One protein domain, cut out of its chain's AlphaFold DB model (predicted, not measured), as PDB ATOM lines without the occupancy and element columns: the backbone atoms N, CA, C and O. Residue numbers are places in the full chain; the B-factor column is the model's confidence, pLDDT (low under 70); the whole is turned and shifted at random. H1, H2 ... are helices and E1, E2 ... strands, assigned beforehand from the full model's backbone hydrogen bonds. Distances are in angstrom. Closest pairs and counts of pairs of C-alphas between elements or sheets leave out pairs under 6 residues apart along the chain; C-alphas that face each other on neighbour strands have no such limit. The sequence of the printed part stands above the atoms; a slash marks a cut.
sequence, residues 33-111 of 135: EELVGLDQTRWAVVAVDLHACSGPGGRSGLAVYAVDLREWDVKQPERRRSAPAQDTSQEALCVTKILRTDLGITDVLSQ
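AT A GLANCE: This is residues 33 to 111 of the 135 residues of an uncharacterized protein of Mycobacterium sp. 455mf (UniProt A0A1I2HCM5). A narrow sheet of three strands makes the core: the long hairpin of E1 and E2 runs along the longest axis, with the shorter E3 beside E2. The loop of residues 52 to 60 extends the hairpin at one end, a loop-rich stretch with the short helices H2 and H3 lies toward the other end, and the short helix H1 packs on the sheet while H4 only grazes it. The printed part has 79 residues, with four named helices and three named strands in the order H1, E1, E2, H2, H3, E3, H4; the sheet's order is E1, E2, E3, all antiparallel. The class is mixed, helices and strands, though under half of the residues are in named elements. The whole is loose, with a radius of gyration of the C-alphas of 14.5 A, and elongated, spanning 48 by 25 by 17 A.

IN THESE COORDINATES: H1 is residues 33 to 36, beginning at C-alpha 33 (148.335, 151.809, 229.577). E1, residues 43 to 51, is 22.0 A long and bends by 66 degrees at residue 46. E2, residues 61 to 68, is 22.1 A long and begins at C-alpha 61 (145.325, 147.027, 243.724). H2 is residues 77 to 80 and H3 residues 83 to 86. E3, residues 96 to 100, is 13.2 A long. H4, residues 105 to 109, ends at C-alpha 109 (141.417, 158.342, 240.817).

HOW THE PARTS SIT: E1 and E2 form a hairpin, antiparallel at 159 degrees, with N 49 and O 63 within hydrogen-bond range at 2.8 A and N 63 and O 49 also at 2.8 A. E2 and E3 are antiparallel at 152 degrees, with N 64 and O 98 within hydrogen-bond range at 2.8 A. E1 and E3 are the edge strands. H1 is on the sheet at a height of 7.3 A, over none of its strands, but only just: two of its four C-alphas fall on E3. Its closest C-alphas to E1 are those of Glu 33 and Val 45, 6.2 A apart. H3 only grazes the sheet with residues 83 to 85; its closest C-alphas to E1 are those of Pro 84 and Val 46, 7.2 A apart. H4 only grazes it with residues 105 to 109; its closest C-alphas to E1 are those of Ile 105 and Leu 50, 7.0 A apart. H2 is not on the sheet, and H2 and H3 meet only through their link. H1 and H4 are apart, but only just, at 8.2 A. In H4 the O i to N i+4 pair is within hydrogen-bond range; H1, H2 and H3 are too short for such a pair.

THE WHOLE: The C-alphas farthest apart are those of Pro 56 and Lys 75, at 49.2 A. The printed part has no cut. The links H2 to H3 and E3 to H4 are tight, the others short. The mean pLDDT of the printed part is 70.1; residues 52 to 59 and 72 to 93 are under 70.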
ATOM      1  N   GLU A  33     147.189 152.518 230.143       81.12
ATOM      2  CA  GLU A  33     148.335 151.809 229.577       81.12
ATOM      3  C   GLU A  33     149.635 152.304 230.209       81.12
ATOM      4  O   GLU A  33     150.416 151.507 230.708       81.12
ATOM      5  N   GLU A  34     149.857 153.614 230.260       79.94
ATOM      6  CA  GLU A  34     151.076 154.184 230.834       79.94
ATOM      7  C   GLU A  34     151.166 153.966 232.348       79.94
ATOM      8  O   GLU A  34     152.227 153.600 232.854       79.94
ATOM      9  N   LEU A  35     150.043 154.082 233.060       79.31
ATOM     10  CA  LEU A  35     149.943 153.794 234.490       79.31
ATOM     11  C   LEU A  35     150.393 152.358 234.807       79.31
ATOM     12  O   LEU A  35     151.096 152.117 235.794       79.31
ATOM     13  N   VAL A  36     150.032 151.398 233.949       82.00
ATOM     14  CA  VAL A  36     150.429 149.996 234.116       82.00
ATOM     15  C   VAL A  36     151.723 149.607 233.389       82.00
ATOM     16  O   VAL A  36     152.165 148.470 233.539       82.00
ATOM     17  N   GLY A  37     152.371 150.537 232.678       85.19
ATOM     18  CA  GLY A  37     153.634 150.309 231.964       85.19
ATOM     19  C   GLY A  37     153.496 149.618 230.600       85.19
ATOM     20  O   GLY A  37     154.446 149.001 230.121       85.19
ATOM     21  N   LEU A  38     152.324 149.691 229.972       84.81
ATOM     22  CA  LEU A  38     152.050 149.159 228.642       84.81
ATOM     23  C   LEU A  38     152.370 150.162 227.530       84.81
ATOM     24  O   LEU A  38     152.102 151.359 227.624       84.81
ATOM     25  N   ASP A  39     152.872 149.629 226.419       84.88
ATOM     26  CA  ASP A  39     153.055 150.375 225.177       84.88
ATOM     27  C   ASP A  39     151.696 150.695 224.533       84.88
ATOM     28  O   ASP A  39     151.030 149.811 223.987       84.88
ATOM     29  N   GLN A  40     151.317 151.973 224.553       77.69
ATOM     30  CA  GLN A  40     150.071 152.510 223.988       77.69
ATOM     31  C   GLN A  40     149.915 152.307 222.469       77.69
ATOM     32  O   GLN A  40     148.840 152.556 221.920       77.69
ATOM     33  N   THR A  41     150.981 151.936 221.754       77.81
ATOM     34  CA  THR A  41     150.914 151.623 220.316       77.81
ATOM     35  C   THR A  41     150.523 150.170 220.052       77.81
ATOM     36  O   THR A  41     150.060 149.840 218.954       77.81
ATOM     37  N   ARG A  42     150.683 149.317 221.070       82.69
ATOM     38  CA  ARG A  42     150.435 147.877 221.029       82.69
ATOM     39  C   ARG A  42     149.229 147.466 221.863       82.69
ATOM     40  O   ARG A  42     148.546 146.533 221.473       82.69
ATOM     41  N   TRP A  43     148.964 148.127 222.979       82.81
ATOM     42  CA  TRP A  43     147.900 147.749 223.900       82.81
ATOM     43  C   TRP A  43     146.834 148.831 223.991       82.81
ATOM     44  O   TRP A  43     147.147 150.019 223.962       82.81
ATOM     45  N   ALA A  44     145.582 148.402 224.138       77.06
ATOM     46  CA  ALA A  44     144.477 149.269 224.530       77.06
ATOM     47  C   ALA A  44     143.790 148.686 225.765       77.06
ATOM     48  O   ALA A  44     143.328 147.543 225.737       77.06
ATOM     49  N   VAL A  45     143.720 149.462 226.843       76.62
ATOM     50  CA  VAL A  45     142.961 149.107 228.043       76.62
ATOM     51  C   VAL A  45     141.480 149.327 227.760       76.62
ATOM     52  O   VAL A  45     141.050 150.424 227.408       76.62
ATOM     53  N   VAL A  46     140.690 148.268 227.920       71.56
ATOM     54  CA  VAL A  46     139.241 148.283 227.670       71.56
ATOM     55  C   VAL A  46     138.426 148.300 228.958       71.56
ATOM     56  O   VAL A  46     137.260 148.693 228.942       71.56
ATOM     57  N   ALA A  47     139.037 147.904 230.076       70.56
ATOM     58  CA  ALA A  47     138.415 147.950 231.388       70.56
ATOM     59  C   ALA A  47     139.442 147.916 232.514       70.56
ATOM     60  O   ALA A  47     140.575 147.457 232.342       70.56
ATOM     61  N   VAL A  48     139.003 148.346 233.695       73.75
ATOM     62  CA  VAL A  48     139.781 148.289 234.929       73.75
ATOM     63  C   VAL A  48     138.900 147.841 236.090       73.75
ATOM     64  O   VAL A  48     137.759 148.284 236.214       73.75
ATOM     65  N   ASP A  49     139.447 147.002 236.962       75.06
ATOM     66  CA  ASP A  49     138.887 146.691 238.271       75.06
ATOM     67  C   ASP A  49     139.797 147.277 239.342       75.06
ATOM     68  O   ASP A  49     140.998 147.005 239.386       75.06
ATOM     69  N   LEU A  50     139.210 148.044 240.253       74.19
ATOM     70  CA  LEU A  50     139.908 148.505 241.437       74.19
ATOM     71  C   LEU A  50     139.490 147.662 242.639       74.19
ATOM     72  O   LEU A  50     138.317 147.601 243.010       74.19
ATOM     73  N   HIS A  51     140.473 147.050 243.282       71.19
ATOM     74  CA  HIS A  51     140.297 146.309 244.514       71.19
ATOM     75  C   HIS A  51     140.736 147.189 245.680       71.19
ATOM     76  O   HIS A  51     141.893 147.594 245.759       71.19
ATOM     77  N   ALA A  52     139.817 147.477 246.596       67.88
ATOM     78  CA  ALA A  52     140.129 148.135 247.855       67.88
ATOM     79  C   ALA A  52     139.861 147.155 248.998       67.88
ATOM     80  O   ALA A  52     138.745 146.651 249.138       67.88
ATOM     81  N   CYS A  53     140.877 146.878 249.813       66.50
ATOM     82  CA  CYS A  53     140.718 146.081 251.022       66.50
ATOM     83  C   CYS A  53     140.890 146.973 252.255       66.50
ATOM     84  O   CYS A  53     141.890 147.671 252.386       66.50
ATOM     85  N   SER A  54     139.909 146.944 253.158       56.69
ATOM     86  CA  SER A  54     139.931 147.692 254.422       56.69
ATOM     87  C   SER A  54     140.461 146.875 255.607       56.69
ATOM     88  O   SER A  54     140.607 147.408 256.705       56.69
ATOM     89  N   GLY A  55     140.729 145.579 255.410       61.12
ATOM     90  CA  GLY A  55     141.207 144.676 256.455       61.12
ATOM     91  C   GLY A  55     142.727 144.746 256.668       61.12
ATOM     92  O   GLY A  55     143.466 145.033 255.723       61.12
ATOM     93  N   PRO A  56     143.230 144.427 257.877       48.47
ATOM     94  CA  PRO A  56     144.665 144.306 258.131       48.47
ATOM     95  C   PRO A  56     145.305 143.267 257.198       48.47
ATOM     96  O   PRO A  56     144.822 142.142 257.099       48.47
ATOM     97  N   GLY A  57     146.380 143.643 256.499       63.12
ATOM     98  CA  GLY A  57     147.045 142.774 255.515       63.12
ATOM     99  C   GLY A  57     146.293 142.616 254.186       63.12
ATOM    100  O   GLY A  57     146.748 141.892 253.301       63.12
ATOM    101  N   GLY A  58     145.164 143.307 254.033       62.22
ATOM    102  CA  GLY A  58     144.412 143.385 252.797       62.22
ATOM    103  C   GLY A  58     145.203 144.081 251.695       62.22
ATOM    104  O   GLY A  58     145.696 145.190 251.886       62.22
ATOM    105  N   ARG A  59     145.310 143.443 250.528       62.19
ATOM    106  CA  ARG A  59     145.946 144.056 249.360       62.19
ATOM    107  C   ARG A  59     144.895 144.804 248.553       62.19
ATOM    108  O   ARG A  59     143.950 144.200 248.051       62.19
ATOM    109  N   SER A  60     145.069 146.114 248.462       72.44
ATOM    110  CA  SER A  60     144.420 146.920 247.434       72.44
ATOM    111  C   SER A  60     145.243 146.835 246.146       72.44
ATOM    112  O   SER A  60     146.428 146.502 246.192       72.44
ATOM    113  N   GLY A  61     144.625 147.083 245.001       77.81
ATOM    114  CA  GLY A  61     145.325 147.027 243.724       77.81
ATOM    115  C   GLY A  61     144.422 147.313 242.539       77.81
ATOM    116  O   GLY A  61     143.198 147.357 242.661       77.81
ATOM    117  N   LEU A  62     145.047 147.468 241.381       80.19
ATOM    118  CA  LEU A  62     144.395 147.694 240.101       80.19
ATOM    119  C   LEU A  62     144.577 146.456 239.223       80.19
ATOM    120  O   LEU A  62     145.703 146.019 238.996       80.19
ATOM    121  N   ALA A  63     143.489 145.910 238.696       80.56
ATOM    122  CA  ALA A  63     143.549 145.020 237.552       80.56
ATOM    123  C   ALA A  63     143.122 145.787 236.303       80.56
ATOM    124  O   ALA A  63     142.074 146.423 236.296       80.56
ATOM    125  N   VAL A  64     143.915 145.715 235.242       79.69
ATOM    126  CA  VAL A  64     143.544 146.250 233.931       79.69
ATOM    127  C   VAL A  64     143.345 145.104 232.954       79.69
ATOM    128  O   VAL A  64     144.057 144.100 233.001       79.69
ATOM    129  N   TYR A  65     142.366 145.263 232.077       76.88
ATOM    130  CA  TYR A  65     142.069 144.332 231.001       76.88
ATOM    131  C   TYR A  65     142.404 145.037 229.697       76.88
ATOM    132  O   TYR A  65     141.798 146.059 229.367       76.88
ATOM    133  N   ALA A  66     143.401 144.518 228.988       78.62
ATOM    134  CA  ALA A  66     143.930 145.131 227.781       78.62
ATOM    135  C   ALA A  66     143.895 144.158 226.606       78.62
ATOM    136  O   ALA A  66     144.090 142.956 226.776       78.62
ATOM    137  N   VAL A  67     143.673 144.685 225.409       77.19
ATOM    138  CA  VAL A  67     143.748 143.926 224.155       77.19
ATOM    139  C   VAL A  67     145.060 144.227 223.437       77.19
ATOM    140  O   VAL A  67     145.516 145.375 223.448       77.19
ATOM    141  N   ASP A  68     145.663 143.214 222.809       80.38
ATOM    142  CA  ASP A  68     146.818 143.412 221.929       80.38
ATOM    143  C   ASP A  68     146.315 143.851 220.547       80.38
ATOM    144  O   ASP A  68     145.717 143.091 219.785       80.38
ATOM    145  N   LEU A  69     146.572 145.109 220.209       75.50
ATOM    146  CA  LEU A  69     146.158 145.745 218.964       75.50
ATOM    147  C   LEU A  69     146.817 145.129 217.725       75.50
ATOM    148  O   LEU A  69     146.414 145.461 216.614       75.50
ATOM    149  N   ARG A  70     147.833 144.265 217.874       75.81
ATOM    150  CA  ARG A  70     148.427 143.519 216.750       75.81
ATOM    151  C   ARG A  70     147.560 142.348 216.308       75.81
ATOM    152  O   ARG A  70     147.650 141.944 215.155       75.81
ATOM    153  N   GLU A  71     146.749 141.806 217.210       70.69
ATOM    154  CA  GLU A  71     145.819 140.711 216.908       70.69
ATOM    155  C   GLU A  71     144.566 141.216 216.190       70.69
ATOM    156  O   GLU A  71     143.811 140.451 215.594       70.69
ATOM    157  N   TRP A  72     144.366 142.530 216.212       65.00
ATOM    158  CA  TRP A  72     143.282 143.217 215.543       65.00
ATOM    159  C   TRP A  72     143.824 143.776 214.225       65.00
ATOM    160  O   TRP A  72     144.693 144.644 214.248       65.00
ATOM    161  N   ASP A  73     143.339 143.289 213.069       59.88
ATOM    162  CA  ASP A  73     143.744 143.717 211.703       59.88
ATOM    163  C   ASP A  73     143.290 145.161 211.381       59.88
ATOM    164  O   ASP A  73     142.658 145.475 210.369       59.88
ATOM    165  N   VAL A  74     143.576 146.089 212.287       57.97
ATOM    166  CA  VAL A  74     143.215 147.491 212.198       57.97
ATOM    167  C   VAL A  74     144.343 148.200 211.462       57.97
ATOM    168  O   VAL A  74     145.354 148.630 212.031       57.97
ATOM    169  N   LYS A  75     144.145 148.307 210.146       52.38
ATOM    170  CA  LYS A  75     145.089 148.899 209.184       52.38
ATOM    171  C   LYS A  75     145.298 150.405 209.362       52.38
ATOM    172  O   LYS A  75     146.275 150.939 208.850       52.38
ATOM    173  N   GLN A  76     144.402 151.089 210.078       56.28
ATOM    174  CA  GLN A  76     144.512 152.519 210.368       56.28
ATOM    175  C   GLN A  76     144.941 152.736 211.825       56.28
ATOM    176  O   GLN A  76     144.150 152.445 212.726       56.28
ATOM    177  N   PRO A  77     146.152 153.260 212.087       57.16
ATOM    178  CA  PRO A  77     146.658 153.449 213.445       57.16
ATOM    179  C   PRO A  77     145.761 154.369 214.285       57.16
ATOM    180  O   PRO A  77     145.526 154.066 215.452       57.16
ATOM    181  N   GLU A  78     145.151 155.401 213.686       57.84
ATOM    182  CA  GLU A  78     144.174 156.271 214.371       57.84
ATOM    183  C   GLU A  78     142.923 155.523 214.863       57.84
ATOM    184  O   GLU A  78     142.300 155.932 215.841       57.84
ATOM    185  N   ARG A  79     142.544 154.418 214.209       56.19
ATOM    186  CA  ARG A  79     141.371 153.624 214.599       56.19
ATOM    187  C   ARG A  79     141.686 152.554 215.631       56.19
ATOM    188  O   ARG A  79     140.753 152.041 216.234       56.19
ATOM    189  N   ARG A  80     142.960 152.232 215.878       60.72
ATOM    190  CA  ARG A  80     143.347 151.158 216.811       60.72
ATOM    191  C   ARG A  80     142.832 151.390 218.228       60.72
ATOM    192  O   ARG A  80     142.341 150.457 218.844       60.72
ATOM    193  N   ARG A  81     142.855 152.637 218.709       56.22
ATOM    194  CA  ARG A  81     142.355 152.996 220.051       56.22
ATOM    195  C   ARG A  81     140.836 152.867 220.192       56.22
ATOM    196  O   ARG A  81     140.343 152.654 221.292       56.22
ATOM    197  N   SER A  82     140.104 152.982 219.087       58.19
ATOM    198  CA  SER A  82     138.638 152.923 219.060       58.19
ATOM    199  C   SER A  82     138.113 151.572 218.585       58.19
ATOM    200  O   SER A  82     136.927 151.298 218.739       58.19
ATOM    201  N   ALA A  83     138.973 150.742 217.989       59.38
ATOM    202  CA  ALA A  83     138.579 149.481 217.387       59.38
ATOM    203  C   ALA A  83     137.885 148.553 218.395       59.38
ATOM    204  O   ALA A  83     136.785 148.112 218.067       59.38
ATOM    205  N   PRO A  84     138.387 148.358 219.636       56.22
ATOM    206  CA  PRO A  84     137.736 147.492 220.627       56.22
ATOM    207  C   PRO A  84     136.311 147.910 220.988       56.22
ATOM    208  O   PRO A  84     135.496 147.075 221.357       56.22
ATOM    209  N   ALA A  85     136.001 149.200 220.853       55.25
ATOM    210  CA  ALA A  85     134.665 149.742 221.079       55.25
ATOM    211  C   ALA A  85     133.765 149.695 219.828       55.25
ATOM    212  O   ALA A  85     132.557 149.887 219.943       55.25
ATOM    213  N   GLN A  86     134.336 149.496 218.635       51.09
ATOM    214  CA  GLN A  86     133.625 149.496 217.351       51.09
ATOM    215  C   GLN A  86     133.373 148.094 216.793       51.09
ATOM    216  O   GLN A  86     132.450 147.930 215.997       51.09
ATOM    217  N   ASP A  87     134.159 147.094 217.193       55.66
ATOM    218  CA  ASP A  87     133.922 145.706 216.809       55.66
ATOM    219  C   ASP A  87     132.881 145.064 217.734       55.66
ATOM    220  O   ASP A  87     133.175 144.292 218.641       55.66
ATOM    221  N   THR A  88     131.620 145.431 217.508       49.75
ATOM    222  CA  THR A  88     130.444 144.828 218.151       49.75
ATOM    223  C   THR A  88     130.071 143.469 217.551       49.75
ATOM    224  O   THR A  88     129.054 142.895 217.938       49.75
ATOM    225  N   SER A  89     130.853 142.961 216.587       47.59
ATOM    226  CA  SER A  89     130.581 141.697 215.893       47.59
ATOM    227  C   SER A  89     131.154 140.471 216.607       47.59
ATOM    228  O   SER A  89     130.696 139.356 216.360       47.59
ATOM    229  N   GLN A  90     132.108 140.665 217.524       51.69
ATOM    230  CA  GLN A  90     132.597 139.607 218.402       51.69
ATOM    231  C   GLN A  90     131.774 139.563 219.694       51.69
ATOM    232  O   GLN A  90     131.686 140.549 220.421       51.69
ATOM    233  N   GLU A  91     131.203 138.398 220.014       50.44
ATOM    234  CA  GLU A  91     130.493 138.168 221.285       50.44
ATOM    235  C   GLU A  91     131.419 138.281 222.511       50.44
ATOM    236  O   GLU A  91     130.938 138.455 223.631       50.44
ATOM    237  N   ALA A  92     132.743 138.203 222.319       56.34
ATOM    238  CA  ALA A  92     133.730 138.325 223.383       56.34
ATOM    239  C   ALA A  92     135.063 138.900 222.879       56.34
ATOM    240  O   ALA A  92     135.612 138.446 221.879       56.34
ATOM    241  N   LEU A  93     135.613 139.855 223.633       63.56
ATOM    242  CA  LEU A  93     136.970 140.377 223.463       63.56
ATOM    243  C   LEU A  93     137.978 139.463 224.175       63.56
ATOM    244  O   LEU A  93     137.846 139.213 225.375       63.56
ATOM    245  N   CYS A  94     139.017 139.014 223.468       70.56
ATOM    246  CA  CYS A  94     140.171 138.377 224.109       70.56
ATOM    247  C   CYS A  94     141.008 139.446 224.819       70.56
ATOM    248  O   CYS A  94     141.626 140.290 224.174       70.56
ATOM    249  N   VAL A  95     141.003 139.424 226.152       72.19
ATOM    250  CA  VAL A  95     141.702 140.408 226.990       72.19
ATOM    251  C   VAL A  95     142.803 139.749 227.812       72.19
ATOM    252  O   VAL A  95     142.620 138.680 228.390       72.19
ATOM    253  N   THR A  96     143.938 140.431 227.922       82.44
ATOM    254  CA  THR A  96     144.988 140.121 228.893       82.44
ATOM    255  C   THR A  96     144.703 140.871 230.188       82.44
ATOM    256  O   THR A  96     144.528 142.092 230.179       82.44
ATOM    257  N   LYS A  97     144.664 140.147 231.310       83.06
ATOM    258  CA  LYS A  97     144.528 140.730 232.648       83.06
ATOM    259  C   LYS A  97     145.907 141.022 233.235       83.06
ATOM    260  O   LYS A  97     146.717 140.113 233.377       83.06
ATOM    261  N   ILE A  98     146.146 142.266 233.640       83.31
ATOM    262  CA  ILE A  98     147.389 142.701 234.285       83.31
ATOM    263  C   ILE A  98     147.052 143.240 235.669       83.31
ATOM    264  O   ILE A  98     146.183 144.098 235.805       83.31
ATOM    265  N   LEU A  99     147.733 142.731 236.695       84.81
ATOM    266  CA  LEU A  99     147.515 143.115 238.085       84.81
ATOM    267  C   LEU A  99     148.677 143.971 238.597       84.81
ATOM    268  O   LEU A  99     149.830 143.554 238.535       84.81
ATOM    269  N   ARG A 100     148.356 145.133 239.165       84.81
ATOM    270  CA  ARG A 100     149.291 146.045 239.830       84.81
ATOM    271  C   ARG A 100     148.873 146.229 241.282       84.81
ATOM    272  O   ARG A 100     147.880 146.889 241.580       84.81
ATOM    273  N   THR A 101     149.607 145.594 242.193       83.62
ATOM    274  CA  THR A 101     149.351 145.662 243.648       83.62
ATOM    275  C   THR A 101     150.084 146.810 244.337       83.62
ATOM    276  O   THR A 101     149.887 147.044 245.523       83.62
ATOM    277  N   ASP A 102     150.974 147.476 243.612       83.38
ATOM    278  CA  ASP A 102     151.706 148.667 244.031       83.38
ATOM    279  C   ASP A 102     150.911 149.962 243.792       83.38
ATOM    280  O   ASP A 102     151.247 150.990 244.371       83.38
ATOM    281  N   LEU A 103     149.849 149.905 242.982       77.12
ATOM    282  CA  LEU A 103     148.969 151.036 242.699       77.12
ATOM    283  C   LEU A 103     147.771 151.062 243.651       77.12
ATOM    284  O   LEU A 103     147.028 150.085 243.779       77.12
ATOM    285  N   GLY A 104     147.565 152.205 244.300       74.44
ATOM    286  CA  GLY A 104     146.432 152.462 245.176       74.44
ATOM    287  C   GLY A 104     145.237 153.102 244.465       74.44
ATOM    288  O   GLY A 104     145.317 153.584 243.337       74.44
ATOM    289  N   ILE A 105     144.107 153.171 245.179       74.00
ATOM    290  CA  ILE A 105     142.892 153.873 244.726       74.00
ATOM    291  C   ILE A 105     143.165 155.339 244.376       74.00
ATOM    292  O   ILE A 105     142.614 155.852 243.406       74.00
ATOM    293  N   THR A 106     144.031 156.005 245.140       76.00
ATOM    294  CA  THR A 106     144.366 157.414 244.927       76.00
ATOM    295  C   THR A 106     145.124 157.622 243.619       76.00
ATOM    296  O   THR A 106     144.787 158.551 242.891       76.00
ATOM    297  N   ASP A 107     146.071 156.737 243.289       77.31
ATOM    298  CA  ASP A 107     146.870 156.820 242.056       77.31
ATOM    299  C   ASP A 107     146.000 156.677 240.804       77.31
ATOM    300  O   ASP A 107     146.267 157.295 239.777       77.31
ATOM    301  N   VAL A 108     144.938 155.872 240.908       75.56
ATOM    302  CA  VAL A 108     143.959 155.643 239.841       75.56
ATOM    303  C   VAL A 108     143.000 156.822 239.717       75.56
ATOM    304  O   VAL A 108     142.831 157.368 238.628       75.56
ATOM    305  N   LEU A 109     142.391 157.248 240.827       74.19
ATOM    306  CA  LEU A 109     141.417 158.342 240.817       74.19
ATOM    307  C   LEU A 109     142.040 159.677 240.399       74.19
ATOM    308  O   LEU A 109     141.353 160.481 239.777       74.19
ATOM    309  N   SER A 110     143.328 159.910 240.677       74.31
ATOM    310  CA  SER A 110     144.008 161.138 240.251       74.31
ATOM    311  C   SER A 110     144.156 161.266 238.732       74.31
ATOM    312  O   SER A 110     144.366 162.374 238.248       74.31
ATOM    313  N   GLN A 111     144.042 160.167 237.973       70.69
ATOM    314  CA  GLN A 111     144.087 160.207 236.504       70.69
ATOM    315  C   GLN A 111     142.705 160.464 235.874       70.69
ATOM    316  O   GLN A 111     142.609 160.737 234.675       70.69
TER     317      GLN A 111